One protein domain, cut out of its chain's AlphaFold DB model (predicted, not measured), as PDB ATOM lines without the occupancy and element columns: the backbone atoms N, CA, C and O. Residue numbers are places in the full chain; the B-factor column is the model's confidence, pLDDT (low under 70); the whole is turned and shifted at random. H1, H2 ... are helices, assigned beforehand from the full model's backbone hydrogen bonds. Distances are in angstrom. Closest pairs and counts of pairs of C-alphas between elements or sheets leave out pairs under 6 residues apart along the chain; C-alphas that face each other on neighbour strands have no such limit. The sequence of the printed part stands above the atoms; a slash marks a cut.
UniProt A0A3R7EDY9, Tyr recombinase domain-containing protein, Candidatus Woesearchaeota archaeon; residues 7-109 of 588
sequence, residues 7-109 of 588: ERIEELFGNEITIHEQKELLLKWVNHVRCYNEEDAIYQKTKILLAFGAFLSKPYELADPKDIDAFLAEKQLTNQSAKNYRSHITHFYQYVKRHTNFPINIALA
ATOM      1  N   GLU A   7      38.260 -14.068   6.205       58.81
ATOM      2  CA  GLU A   7      39.633 -14.460   5.875       58.81
ATOM      3  C   GLU A   7      40.667 -13.391   6.272       58.81
ATOM      4  O   GLU A   7      41.642 -13.720   6.936       58.81
ATOM      5  N   ARG A   8      40.423 -12.097   6.011       64.31
ATOM      6  CA  ARG A   8      41.400 -11.023   6.298       64.31
ATOM      7  C   ARG A   8      41.658 -10.811   7.794       64.31
ATOM      8  O   ARG A   8      42.715 -10.323   8.194       64.31
ATOM      9  N   ILE A   9      40.673 -11.121   8.639       60.34
ATOM     10  CA  ILE A   9      40.843 -11.080  10.097       60.34
ATOM     11  C   ILE A   9      41.516 -12.367  10.583       60.34
ATOM     12  O   ILE A   9      42.339 -12.287  11.485       60.34
ATOM     13  N   GLU A  10      41.212 -13.522   9.987       63.38
ATOM     14  CA  GLU A  10      41.864 -14.803  10.303       63.38
ATOM     15  C   GLU A  10      43.356 -14.812   9.910       63.38
ATOM     16  O   GLU A  10      44.178 -15.295  10.688       63.38
ATOM     17  N   GLU A  11      43.727 -14.160   8.802       67.44
ATOM     18  CA  GLU A  11      45.116 -13.923   8.368       67.44
ATOM     19  C   GLU A  11      45.960 -13.172   9.408       67.44
ATOM     20  O   GLU A  11      47.148 -13.452   9.560       67.44
ATOM     21  N   LEU A  12      45.359 -12.244  10.168       64.94
ATOM     22  CA  LEU A  12      46.078 -11.488  11.202       64.94
ATOM     23  C   LEU A  12      46.607 -12.375  12.337       64.94
ATOM     24  O   LEU A  12      47.530 -11.961  13.039       64.94
ATOM     25  N   PHE A  13      46.015 -13.550  12.561       62.84
ATOM     26  CA  PHE A  13      46.376 -14.395  13.697       62.84
ATOM     27  C   PHE A  13      47.599 -15.280  13.441       62.84
ATOM     28  O   PHE A  13      48.198 -15.720  14.421       62.84
ATOM     29  N   GLY A  14      47.986 -15.506  12.176       61.22
ATOM     30  CA  GLY A  14      49.152 -16.313  11.787       61.22
ATOM     31  C   GLY A  14      49.245 -17.699  12.457       61.22
ATOM     32  O   GLY A  14      48.330 -18.144  13.161       61.22
ATOM     33  N   ASN A  15      50.376 -18.381  12.242       50.69
ATOM     34  CA  ASN A  15      50.699 -19.663  12.889       50.69
ATOM     35  C   ASN A  15      51.627 -19.524  14.116       50.69
ATOM     36  O   ASN A  15      51.732 -20.471  14.882       50.69
ATOM     37  N   GLU A  16      52.267 -18.366  14.341       49.69
ATOM     38  CA  GLU A  16      53.428 -18.287  15.255       49.69
ATOM     39  C   GLU A  16      53.338 -17.244  16.389       49.69
ATOM     40  O   GLU A  16      54.173 -17.258  17.286       49.69
ATOM     41  N   ILE A  17      52.360 -16.327  16.395       49.72
ATOM     42  CA  ILE A  17      52.527 -15.046  17.131       49.72
ATOM     43  C   ILE A  17      51.636 -14.907  18.384       49.72
ATOM     44  O   ILE A  17      51.807 -13.974  19.164       49.72
ATOM     45  N   THR A  18      50.701 -15.825  18.647       52.88
ATOM     46  CA  THR A  18      49.820 -15.721  19.829       52.88
ATOM     47  C   THR A  18      49.757 -17.015  20.624       52.88
ATOM     48  O   THR A  18      49.600 -18.093  20.058       52.88
ATOM     49  N   ILE A  19      49.840 -16.899  21.953       62.34
ATOM     50  CA  ILE A  19      49.533 -18.000  22.876       62.34
ATOM     51  C   ILE A  19      48.117 -18.492  22.529       62.34
ATOM     52  O   ILE A  19      47.214 -17.669  22.374       62.34
ATOM     53  N   HIS A  20      47.906 -19.804  22.381       54.91
ATOM     54  CA  HIS A  20      46.652 -20.384  21.867       54.91
ATOM     55  C   HIS A  20      45.386 -19.816  22.553       54.91
ATOM     56  O   HIS A  20      44.404 -19.480  21.890       54.91
ATOM     57  N   GLU A  21      45.435 -19.607  23.872       62.34
ATOM     58  CA  GLU A  21      44.344 -19.022  24.673       62.34
ATOM     59  C   GLU A  21      44.027 -17.553  24.308       62.34
ATOM     60  O   GLU A  21      42.863 -17.141  24.284       62.34
ATOM     61  N   GLN A  22      45.035 -16.758  23.931       69.50
ATOM     62  CA  GLN A  22      44.856 -15.364  23.504       69.50
ATOM     63  C   GLN A  22      44.115 -15.262  22.163       69.50
ATOM     64  O   GLN A  22      43.304 -14.348  21.971       69.50
ATOM     65  N   LYS A  23      44.383 -16.195  21.241       72.94
ATOM     66  CA  LYS A  23      43.749 -16.256  19.915       72.94
ATOM     67  C   LYS A  23      42.249 -16.505  20.040       72.94
ATOM     68  O   LYS A  23      41.454 -15.793  19.426       72.94
ATOM     69  N   GLU A  24      41.849 -17.453  20.885       75.00
ATOM     70  CA  GLU A  24      40.438 -17.779  21.106       75.00
ATOM     71  C   GLU A  24      39.659 -16.599  21.715       75.00
ATOM     72  O   GLU A  24      38.571 -16.244  21.245       75.00
ATOM     73  N   LEU A  25      40.232 -15.946  22.732       80.19
ATOM     74  CA  LEU A  25      39.609 -14.801  23.396       80.19
ATOM     75  C   LEU A  25      39.442 -13.602  22.450       80.19
ATOM     76  O   LEU A  25      38.391 -12.951  22.436       80.19
ATOM     77  N   LEU A  26      40.453 -13.331  21.622       81.19
ATOM     78  CA  LEU A  26      40.379 -12.304  20.587       81.19
ATOM     79  C   LEU A  26      39.306 -12.613  19.545       81.19
ATOM     80  O   LEU A  26      38.541 -11.719  19.188       81.19
ATOM     81  N   LEU A  27      39.196 -13.864  19.093       79.94
ATOM     82  CA  LEU A  27      38.175 -14.266  18.124       79.94
ATOM     83  C   LEU A  27      36.758 -14.063  18.686       79.94
ATOM     84  O   LEU A  27      35.863 -13.550  18.004       79.94
ATOM     85  N   LYS A  28      36.555 -14.419  19.961       81.19
ATOM     86  CA  LYS A  28      35.308 -14.171  20.701       81.19
ATOM     87  C   LYS A  28      34.987 -12.673  20.775       81.19
ATOM     88  O   LYS A  28      33.854 -12.274  20.487       81.19
ATOM     89  N   TRP A  29      35.984 -11.835  21.067       84.06
ATOM     90  CA  TRP A  29      35.834 -10.377  21.085       84.06
ATOM     91  C   TRP A  29      35.497  -9.791  19.707       84.06
ATOM     92  O   TRP A  29      34.543  -9.018  19.593       84.06
ATOM     93  N   VAL A  30      36.216 -10.192  18.652       81.44
ATOM     94  CA  VAL A  30      35.971  -9.762  17.262       81.44
ATOM     95  C   VAL A  30      34.525 -10.047  16.865       81.44
ATOM     96  O   VAL A  30      33.821  -9.159  16.379       81.44
ATOM     97  N   ASN A  31      34.046 -11.262  17.138       75.69
ATOM     98  CA  ASN A  31      32.671 -11.659  16.843       75.69
ATOM     99  C   ASN A  31      31.633 -10.818  17.601       75.69
ATOM    100  O   ASN A  31      30.564 -10.534  17.061       75.69
ATOM    101  N   HIS A  32      31.940 -10.392  18.827       74.38
ATOM    102  CA  HIS A  32      31.069  -9.520  19.610       74.38
ATOM    103  C   HIS A  32      30.996  -8.096  19.039       74.38
ATOM    104  O   HIS A  32      29.907  -7.532  18.914       74.38
ATOM    105  N   VAL A  33      32.134  -7.502  18.664       74.81
ATOM    106  CA  VAL A  33      32.165  -6.116  18.167       74.81
ATOM    107  C   VAL A  33      31.691  -5.972  16.720       74.81
ATOM    108  O   VAL A  33      31.331  -4.858  16.321       74.81
ATOM    109  N   ARG A  34      31.623  -7.081  15.968       71.06
ATOM    110  CA  ARG A  34      31.148  -7.131  14.574       71.06
ATOM    111  C   ARG A  34      29.710  -6.664  14.388       71.06
ATOM    112  O   ARG A  34      29.381  -6.106  13.351       71.06
ATOM    113  N   CYS A  35      28.864  -6.808  15.404       58.34
ATOM    114  CA  CYS A  35      27.477  -6.350  15.339       58.34
ATOM    115  C   CYS A  35      27.317  -4.820  15.414       58.34
ATOM    116  O   CYS A  35      26.205  -4.327  15.238       58.34
ATOM    117  N   TYR A  36      28.386  -4.072  15.716       57.81
ATOM    118  CA  TYR A  36      28.290  -2.655  16.091       57.81
ATOM    119  C   TYR A  36      29.347  -1.746  15.449       57.81
ATOM    120  O   TYR A  36      29.374  -0.556  15.755       57.81
ATOM    121  N   ASN A  37      30.251  -2.275  14.622       63.97
ATOM    122  CA  ASN A  37      31.338  -1.508  14.008       63.97
ATOM    123  C   ASN A  37      31.513  -1.905  12.539       63.97
ATOM    124  O   ASN A  37      31.279  -3.056  12.185       63.97
ATOM    125  N   GLU A  38      31.970  -0.960  11.719       73.94
ATOM    126  CA  GLU A  38      32.406  -1.214  10.340       73.94
ATOM    127  C   GLU A  38      33.646  -2.130  10.318       73.94
ATOM    128  O   GLU A  38      34.449  -2.113  11.257       73.94
ATOM    129  N   GLU A  39      33.810  -2.929   9.257       69.31
ATOM    130  CA  GLU A  39      34.857  -3.964   9.171       69.31
ATOM    131  C   GLU A  39      36.278  -3.391   9.302       69.31
ATOM    132  O   GLU A  39      37.078  -3.923  10.076       69.31
ATOM    133  N   ASP A  40      36.568  -2.243   8.681       72.56
ATOM    134  CA  ASP A  40      37.868  -1.566   8.811       72.56
ATOM    135  C   ASP A  40      38.169  -1.138  10.255       72.56
ATOM    136  O   ASP A  40      39.296  -1.262  10.745       72.56
ATOM    137  N   ALA A  41      37.150  -0.678  10.984       76.50
ATOM    138  CA  ALA A  41      37.298  -0.286  12.379       76.50
ATOM    139  C   ALA A  41      37.550  -1.496  13.292       76.50
ATOM    140  O   ALA A  41      38.208  -1.356  14.323       76.50
ATOM    141  N   ILE A  42      37.028  -2.675  12.947       79.31
ATOM    142  CA  ILE A  42      37.311  -3.923  13.665       79.31
ATOM    143  C   ILE A  42      38.744  -4.352  13.384       79.31
ATOM    144  O   ILE A  42      39.490  -4.586  14.330       79.31
ATOM    145  N   TYR A  43      39.148  -4.365  12.111       79.56
ATOM    146  CA  TYR A  43      40.493  -4.745  11.686       79.56
ATOM    147  C   TYR A  43      41.579  -3.940  12.416       79.56
ATOM    148  O   TYR A  43      42.489  -4.517  13.016       79.56
ATOM    149  N   GLN A  44      41.443  -2.609  12.461       79.69
ATOM    150  CA  GLN A  44      42.399  -1.744  13.164       79.69
ATOM    151  C   GLN A  44      42.479  -2.049  14.663       79.69
ATOM    152  O   GLN A  44      43.568  -2.104  15.233       79.69
ATOM    153  N   LYS A  45      41.340  -2.294  15.316       86.31
ATOM    154  CA  LYS A  45      41.322  -2.633  16.744       86.31
ATOM    155  C   LYS A  45      41.952  -3.996  17.011       86.31
ATOM    156  O   LYS A  45      42.737  -4.112  17.945       86.31
ATOM    157  N   THR A  46      41.646  -5.001  16.191       84.62
ATOM    158  CA  THR A  46      42.224  -6.346  16.308       84.62
ATOM    159  C   THR A  46      43.740  -6.300  16.156       84.62
ATOM    160  O   THR A  46      44.446  -6.891  16.966       84.62
ATOM    161  N   LYS A  47      44.255  -5.522  15.195       84.69
ATOM    162  CA  LYS A  47      45.698  -5.324  15.003       84.69
ATOM    163  C   LYS A  47      46.377  -4.714  16.234       84.69
ATOM    164  O   LYS A  47      47.458  -5.151  16.618       84.69
ATOM    165  N   ILE A  48      45.739  -3.729  16.871       87.88
ATOM    166  CA  ILE A  48      46.247  -3.117  18.110       87.88
ATOM    167  C   ILE A  48      46.295  -4.140  19.244       87.88
ATOM    168  O   ILE A  48      47.289  -4.197  19.964       87.88
ATOM    169  N   LEU A  49      45.240  -4.943  19.403       88.62
ATOM    170  CA  LEU A  49      45.189  -5.947  20.462       88.62
ATOM    171  C   LEU A  49      46.213  -7.059  20.234       88.62
ATOM    172  O   LEU A  49      46.912  -7.402  21.173       88.62
ATOM    173  N   LEU A  50      46.377  -7.546  19.002       85.94
ATOM    174  CA  LEU A  50      47.413  -8.526  18.656       85.94
ATOM    175  C   LEU A  50      48.819  -8.012  18.968       85.94
ATOM    176  O   LEU A  50      49.604  -8.714  19.597       85.94
ATOM    177  N   ALA A  51      49.118  -6.765  18.594       85.44
ATOM    178  CA  ALA A  51      50.392  -6.138  18.930       85.44
ATOM    179  C   ALA A  51      50.593  -6.018  20.451       85.44
ATOM    180  O   ALA A  51      51.710  -6.179  20.935       85.44
ATOM    181  N   PHE A  52      49.520  -5.753  21.201       88.56
ATOM    182  CA  PHE A  52      49.561  -5.705  22.660       88.56
ATOM    183  C   PHE A  52      49.766  -7.093  23.287       88.56
ATOM    184  O   PHE A  52      50.576  -7.232  24.199       88.56
ATOM    185  N   GLY A  53      49.093  -8.133  22.786       85.75
ATOM    186  CA  GLY A  53      49.280  -9.514  23.241       85.75
ATOM    187  C   GLY A  53      50.691 -10.038  22.991       85.75
ATOM    188  O   GLY A  53      51.274 -10.647  23.886       85.75
ATOM    189  N   ALA A  54      51.259  -9.731  21.819       83.44
ATOM    190  CA  ALA A  54      52.643 -10.058  21.485       83.44
ATOM    191  C   ALA A  54      53.642  -9.345  22.413       83.44
ATOM    192  O   ALA A  54      54.608  -9.955  22.856       83.44
ATOM    193  N   PHE A  55      53.384  -8.079  22.765       87.25
ATOM    194  CA  PHE A  55      54.194  -7.343  23.740       87.25
ATOM    195  C   PHE A  55      54.143  -7.968  25.141       87.25
ATOM    196  O   PHE A  55      55.175  -8.134  25.786       87.25
ATOM    197  N   LEU A  56      52.945  -8.332  25.612       84.62
ATOM    198  CA  LEU A  56      52.739  -8.834  26.970       84.62
ATOM    199  C   LEU A  56      53.557 -10.092  27.281       84.62
ATOM    200  O   LEU A  56      53.939 -10.281  28.434       84.62
ATOM    201  N   SER A  57      53.785 -10.962  26.290       79.94
ATOM    202  CA  SER A  57      54.449 -12.266  26.470       79.94
ATOM    203  C   SER A  57      53.816 -13.146  27.570       79.94
ATOM    204  O   SER A  57      54.444 -14.062  28.093       79.94
ATOM    205  N   LYS A  58      52.557 -12.863  27.934       83.44
ATOM    206  CA  LYS A  58      51.734 -13.567  28.928       83.44
ATOM    207  C   LYS A  58      50.257 -13.494  28.521       83.44
ATOM    208  O   LYS A  58      49.893 -12.572  27.783       83.44
ATOM    209  N   PRO A  59      49.390 -14.407  28.995       83.62
ATOM    210  CA  PRO A  59      47.953 -14.358  28.724       83.62
ATOM    211  C   PRO A  59      47.335 -12.993  29.072       83.62
ATOM    212  O   PRO A  59      47.788 -12.313  30.000       83.62
ATOM    213  N   TYR A  60      46.302 -12.576  28.330       86.06
ATOM    214  CA  TYR A  60      45.682 -11.254  28.511       86.06
ATOM    215  C   TYR A  60      45.157 -11.047  29.935       86.06
ATOM    216  O   TYR A  60      45.147  -9.922  30.431       86.06
ATOM    217  N   GLU A  61      44.730 -12.120  30.588       84.38
ATOM    218  CA  GLU A  61      44.142 -12.162  31.921       84.38
ATOM    219  C   GLU A  61      45.119 -11.703  33.007       84.38
ATOM    220  O   GLU A  61      44.697 -11.108  33.998       84.38
ATOM    221  N   LEU A  62      46.419 -11.933  32.794       85.38
ATOM    222  CA  LEU A  62      47.502 -11.613  33.728       85.38
ATOM    223  C   LEU A  62      48.133 -10.234  33.478       85.38
ATOM    224  O   LEU A  62      49.167  -9.901  34.067       85.38
ATOM    225  N   ALA A  63      47.555  -9.433  32.583       86.50
ATOM    226  CA  ALA A  63      48.009  -8.071  32.352       86.50
ATOM    227  C   ALA A  63      47.736  -7.159  33.565       86.50
ATOM    228  O   ALA A  63      46.822  -7.378  34.363       86.50
ATOM    229  N   ASP A  64      48.516  -6.092  33.667       86.12
ATOM    230  CA  ASP A  64      48.384  -5.017  34.646       86.12
ATOM    231  C   ASP A  64      48.305  -3.658  33.922       86.12
ATOM    232  O   ASP A  64      48.863  -3.515  32.831       86.12
ATOM    233  N   PRO A  65      47.626  -2.629  34.468       83.88
ATOM    234  CA  PRO A  65      47.618  -1.288  33.878       83.88
ATOM    235  C   PRO A  65      48.994  -0.738  33.487       83.88
ATOM    236  O   PRO A  65      49.086  -0.022  32.487       83.88
ATOM    237  N   LYS A  66      50.055  -1.085  34.231       86.69
ATOM    238  CA  LYS A  66      51.433  -0.688  33.900       86.69
ATOM    239  C   LYS A  66      51.900  -1.240  32.551       86.69
ATOM    240  O   LYS A  66      52.650  -0.560  31.854       86.69
ATOM    241  N   ASP A  67      51.415  -2.414  32.152       89.81
ATOM    242  CA  ASP A  67      51.770  -3.040  30.876       89.81
ATOM    243  C   ASP A  67      51.233  -2.230  29.687       89.81
ATOM    244  O   ASP A  67      51.881  -2.139  28.648       89.81
ATOM    245  N   ILE A  68      50.071  -1.583  29.838       87.69
ATOM    246  CA  ILE A  68      49.529  -0.698  28.798       87.69
ATOM    247  C   ILE A  68      50.441   0.516  28.617       87.69
ATOM    248  O   ILE A  68      50.722   0.910  27.490       87.69
ATOM    249  N   ASP A  69      50.906   1.116  29.713       87.19
ATOM    250  CA  ASP A  69      51.784   2.285  29.641       87.19
ATOM    251  C   ASP A  69      53.157   1.929  29.059       87.19
ATOM    252  O   ASP A  69      53.675   2.675  28.226       87.19
ATOM    253  N   ALA A  70      53.694   0.756  29.407       89.31
ATOM    254  CA  ALA A  70      54.920   0.228  28.818       89.31
ATOM    255  C   ALA A  70      54.770  -0.044  27.308       89.31
ATOM    256  O   ALA A  70      55.618   0.377  26.524       89.31
ATOM    257  N   PHE A  71      53.650  -0.640  26.881       91.38
ATOM    258  CA  PHE A  71      53.348  -0.865  25.464       91.38
ATOM    259  C   PHE A  71      53.246   0.442  24.667       91.38
ATOM    260  O   PHE A  71      53.773   0.564  23.561       91.38
ATOM    261  N   LEU A  72      52.568   1.453  25.222       88.38
ATOM    262  CA  LEU A  72      52.441   2.758  24.570       88.38
ATOM    263  C   LEU A  72      53.798   3.466  24.440       88.38
ATOM    264  O   LEU A  72      54.034   4.128  23.425       88.38
ATOM    265  N   ALA A  73      54.677   3.308  25.437       87.50
ATOM    266  CA  ALA A  73      56.038   3.834  25.414       87.50
ATOM    267  C   ALA A  73      56.920   3.122  24.370       87.50
ATOM    268  O   ALA A  73      57.596   3.800  23.601       87.50
ATOM    269  N   GLU A  74      56.857   1.788  24.277       90.00
ATOM    270  CA  GLU A  74      57.575   0.994  23.262       90.00
ATOM    271  C   GLU A  74      57.172   1.402  21.838       90.00
ATOM    272  O   GLU A  74      58.021   1.594  20.969       90.00
ATOM    273  N   LYS A  75      55.873   1.630  21.602       86.75
ATOM    274  CA  LYS A  75      55.368   2.119  20.308       86.75
ATOM    275  C   LYS A  75      55.647   3.603  20.049       86.75
ATOM    276  O   LYS A  75      55.234   4.106  19.005       86.75
ATOM    277  N   GLN A  76      56.307   4.306  20.976       84.38
ATOM    278  CA  GLN A  76      56.621   5.739  20.901       84.38
ATOM    279  C   GLN A  76      55.385   6.608  20.598       84.38
ATOM    280  O   GLN A  76      55.462   7.660  19.957       84.38
ATOM    281  N   LEU A  77      54.204   6.170  21.048       81.00
ATOM    282  CA  LEU A  77      52.948   6.851  20.756       81.00
ATOM    283  C   LEU A  77      52.767   8.028  21.713       81.00
ATOM    284  O   LEU A  77      52.617   7.851  22.920       81.00
ATOM    285  N   THR A  78      52.682   9.240  21.169       70.75
ATOM    286  CA  THR A  78      52.310  10.439  21.932       70.75
ATOM    287  C   THR A  78      50.940  10.963  21.490       70.75
ATOM    288  O   THR A  78      50.435  10.657  20.407       70.75
ATOM    289  N   ASN A  79      50.290  11.757  22.343       73.06
ATOM    290  CA  ASN A  79      49.060  12.492  22.016       73.06
ATOM    291  C   ASN A  79      47.818  11.612  21.736       73.06
ATOM    292  O   ASN A  79      47.420  10.786  22.562       73.06
ATOM    293  N   GLN A  80      47.111  11.860  20.627       70.12
ATOM    294  CA  GLN A  80      45.791  11.285  20.344       70.12
ATOM    295  C   GLN A  80      45.853   9.791  19.994       70.12
ATOM    296  O   GLN A  80      44.952   9.043  20.372       70.12
ATOM    297  N   SER A  81      46.928   9.337  19.345       77.44
ATOM    298  CA  SER A  81      47.117   7.926  18.987       77.44
ATOM    299  C   SER A  81      47.264   7.045  20.227       77.44
ATOM    300  O   SER A  81      46.593   6.021  20.328       77.44
ATOM    301  N   ALA A  82      48.022   7.497  21.234       79.31
ATOM    302  CA  ALA A  82      48.136   6.800  22.516       79.31
ATOM    303  C   ALA A  82      46.777   6.670  23.230       79.31
ATOM    304  O   ALA A  82      46.433   5.606  23.744       79.31
ATOM    305  N   LYS A  83      45.950   7.728  23.197       77.69
ATOM    306  CA  LYS A  83      44.579   7.691  23.743       77.69
ATOM    307  C   LYS A  83      43.697   6.680  23.010       77.69
ATOM    308  O   LYS A  83      42.923   5.979  23.661       77.69
ATOM    309  N   ASN A  84      43.808   6.600  21.685       79.50
ATOM    310  CA  ASN A  84      43.042   5.653  20.877       79.50
ATOM    311  C   ASN A  84      43.440   4.204  21.201       79.50
ATOM    312  O   ASN A  84      42.571   3.392  21.506       79.50
ATOM    313  N   TYR A  85      44.742   3.902  21.244       87.56
ATOM    314  CA  TYR A  85      45.258   2.573  21.595       87.56
ATOM    315  C   TYR A  85      44.796   2.148  22.989       87.56
ATOM    316  O   TYR A  85      44.186   1.090  23.151       87.56
ATOM    317  N   ARG A  86      44.971   3.030  23.981       84.69
ATOM    318  CA  ARG A  86      44.502   2.805  25.352       84.69
ATOM    319  C   ARG A  86      42.999   2.535  25.395       84.69
ATOM    320  O   ARG A  86      42.564   1.617  26.083       84.69
ATOM    321  N   SER A  87      42.199   3.289  24.637       80.62
ATOM    322  CA  SER A  87      40.748   3.082  24.557       80.62
ATOM    323  C   SER A  87      40.376   1.726  23.960       80.62
ATOM    324  O   SER A  87      39.423   1.110  24.434       80.62
ATOM    325  N   HIS A  88      41.084   1.263  22.930       85.62
ATOM    326  CA  HIS A  88      40.806  -0.025  22.298       85.62
ATOM    327  C   HIS A  88      41.142  -1.193  23.225       85.62
ATOM    328  O   HIS A  88      40.294  -2.065  23.418       85.62
ATOM    329  N   ILE A  89      42.302  -1.140  23.885       88.31
ATOM    330  CA  ILE A  89      42.702  -2.118  24.906       88.31
ATOM    331  C   ILE A  89      41.700  -2.116  26.072       88.31
ATOM    332  O   ILE A  89      41.211  -3.164  26.483       88.31
ATOM    333  N   THR A  90      41.287  -0.935  26.540       84.06
ATOM    334  CA  THR A  90      40.278  -0.807  27.606       84.06
ATOM    335  C   THR A  90      38.945  -1.455  27.206       84.06
ATOM    336  O   THR A  90      38.351  -2.189  27.992       84.06
ATOM    337  N   HIS A  91      38.454  -1.217  25.984       81.88
ATOM    338  CA  HIS A  91      37.208  -1.828  25.497       81.88
ATOM    339  C   HIS A  91      37.301  -3.353  25.376       81.88
ATOM    340  O   HIS A  91      36.306  -4.040  25.608       81.88
ATOM    341  N   PHE A  92      38.475  -3.883  25.034       87.19
ATOM    342  CA  PHE A  92      38.717  -5.320  25.057       87.19
ATOM    343  C   PHE A  92      38.579  -5.879  26.474       87.19
ATOM    344  O   PHE A  92      37.751  -6.758  26.700       87.19
ATOM    345  N   TYR A  93      39.251  -5.296  27.468       86.38
ATOM    346  CA  TYR A  93      39.122  -5.757  28.853       86.38
ATOM    347  C   TYR A  93      37.723  -5.554  29.454       86.38
ATOM    348  O   TYR A  93      37.292  -6.351  30.286       86.38
ATOM    349  N   GLN A  94      36.960  -4.553  29.000       77.81
ATOM    350  CA  GLN A  94      35.534  -4.426  29.345       77.81
ATOM    351  C   GLN A  94      34.712  -5.603  28.833       77.81
ATOM    352  O   GLN A  94      33.836  -6.089  29.548       77.81
ATOM    353  N   TYR A  95      34.980  -6.059  27.611       83.62
ATOM    354  CA  TYR A  95      34.342  -7.250  27.071       83.62
ATOM    355  C   TYR A  95      34.734  -8.495  27.868       83.62
ATOM    356  O   TYR A  95      33.843  -9.219  28.309       83.62
ATOM    357  N   VAL A  96      36.035  -8.698  28.118       82.38
ATOM    358  CA  VAL A  96      36.532  -9.840  28.901       82.38
ATOM    359  C   VAL A  96      35.832  -9.876  30.259       82.38
ATOM    360  O   VAL A  96      35.260 -10.898  30.626       82.38
ATOM    361  N   LYS A  97      35.736  -8.735  30.955       77.88
ATOM    362  CA  LYS A  97      35.052  -8.660  32.253       77.88
ATOM    363  C   LYS A  97      33.564  -9.014  32.205       77.88
ATOM    364  O   LYS A  97      33.043  -9.554  33.174       77.88
ATOM    365  N   ARG A  98      32.863  -8.626  31.135       71.06
ATOM    366  CA  ARG A  98      31.402  -8.785  31.020       71.06
ATOM    367  C   ARG A  98      30.984 -10.158  30.514       71.06
ATOM    368  O   ARG A  98      29.894 -10.606  30.843       71.06
ATOM    369  N   HIS A  99      31.808 -10.778  29.679       72.31
ATOM    370  CA  HIS A  99      31.422 -11.962  28.911       72.31
ATOM    371  C   HIS A  99      32.242 -13.208  29.250       72.31
ATOM    372  O   HIS A  99      31.956 -14.276  28.718       72.31
ATOM    373  N   THR A 100      33.237 -13.093  30.132       75.12
ATOM    374  CA  THR A 100      34.054 -14.224  30.587       75.12
ATOM    375  C   THR A 100      34.174 -14.230  32.110       75.12
ATOM    376  O   THR A 100      33.993 -13.200  32.759       75.12
ATOM    377  N   ASN A 101      34.511 -15.388  32.680       72.25
ATOM    378  CA  ASN A 101      34.784 -15.541  34.114       72.25
ATOM    379  C   ASN A 101      36.271 -15.360  34.461       72.25
ATOM    380  O   ASN A 101      36.680 -15.698  35.570       72.25
ATOM    381  N   PHE A 102      37.085 -14.840  33.538       75.69
ATOM    382  CA  PHE A 102      38.513 -14.695  33.785       75.69
ATOM    383  C   PHE A 102      38.796 -13.669  34.901       75.69
ATOM    384  O   PHE A 102      38.219 -12.571  34.904       75.69
ATOM    385  N   PRO A 103      39.685 -13.997  35.858       73.19
ATOM    386  CA  PRO A 103      40.063 -13.101  36.943       73.19
ATOM    387  C   PRO A 103      41.042 -12.034  36.432       73.19
ATOM    388  O   PRO A 103      42.248 -12.153  36.594       73.19
ATOM    389  N   ILE A 104      40.517 -10.983  35.799       80.31
ATOM    390  CA  ILE A 104      41.335  -9.873  35.286       80.31
ATOM    391  C   ILE A 104      41.505  -8.745  36.311       80.31
ATOM    392  O   ILE A 104      40.607  -8.481  37.121       80.31
ATOM    393  N   ASN A 105      42.595  -7.981  36.197       78.50
ATOM    394  CA  ASN A 105      42.723  -6.707  36.901       78.50
ATOM    395  C   ASN A 105      41.671  -5.704  36.377       78.50
ATOM    396  O   ASN A 105      41.713  -5.261  35.228       78.50
ATOM    397  N   ILE A 106      40.715  -5.316  37.231       70.94
ATOM    398  CA  ILE A 106      39.586  -4.432  36.877       70.94
ATOM    399  C   ILE A 106      40.072  -3.068  36.348       70.94
ATOM    400  O   ILE A 106      39.377  -2.431  35.551       70.94
ATOM    401  N   ALA A 107      41.277  -2.633  36.726       72.62
ATOM    402  CA  ALA A 107      41.853  -1.373  36.264       72.62
ATOM    403  C   ALA A 107      42.215  -1.357  34.771       72.62
ATOM    404  O   ALA A 107      42.336  -0.287  34.181       72.62
ATOM    405  N   LEU A 108      42.316  -2.525  34.133       78.44
ATOM    406  CA  LEU A 108      42.481  -2.631  32.683       78.44
ATOM    407  C   LEU A 108      41.189  -2.317  31.926       78.44
ATOM    408  O   LEU A 108      41.206  -1.670  30.882       78.44
ATOM    409  N   ALA A 109      40.052  -2.771  32.457       73.44
ATOM    410  CA  ALA A 109      38.737  -2.536  31.868       73.44
ATOM    411  C   ALA A 109      38.237  -1.111  32.145       73.44
ATOM    412  O   ALA A 109      37.420  -0.555  31.403       73.44
TER     413      ALA A 109
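This is residues 7 to 109 of the 588 residues of the protein "Tyr recombinase domain-containing protein" of Candidatus Woesearchaeota archaeon (UniProt A0A3R7EDY9). The long helix H5 crosses H3 nearly at a right angle, and each forms a hairpin with the helix before it, H4 and H2; short H6 folds back on H5, and short H1 lies at the rim near H3. The 103 printed residues hold six named helices, H1 to H6, and no named strand: all helix. The whole is compact, radius of gyration of the C-alphas 12.9 A, and rounded, 31 by 29 by 29 A.

H5, residues 79 to 99, spans 30.9 A from C-alpha 79 at (49.060, 12.492, 22.016). H3 is residues 39 to 56, 25.7 A; H2 20 to 33, 20.7 A; H4 65 to 74; H1 7 to 11. H6, 106 to 109, ends at C-alpha (38.737, -2.536, 31.868).

H5 touches H3, about perpendicular at 87 degrees, closest C-alphas Lys 45 and His 88, 6.2 A. H2 and H3 touch at a shallow tilt of 27 degrees, opposite ways, closest C-alphas Val 30 and Ile 42, 7.0 A. Every O i to N i+4 pair is within hydrogen-bond range in H1, H2, H3 and H5, and 5 of 6 in H4; H6 is too short for one.

The printed part has no cut and no long link. pLDDT is under 70 at residues 7 to 22, 35 to 37 and 39.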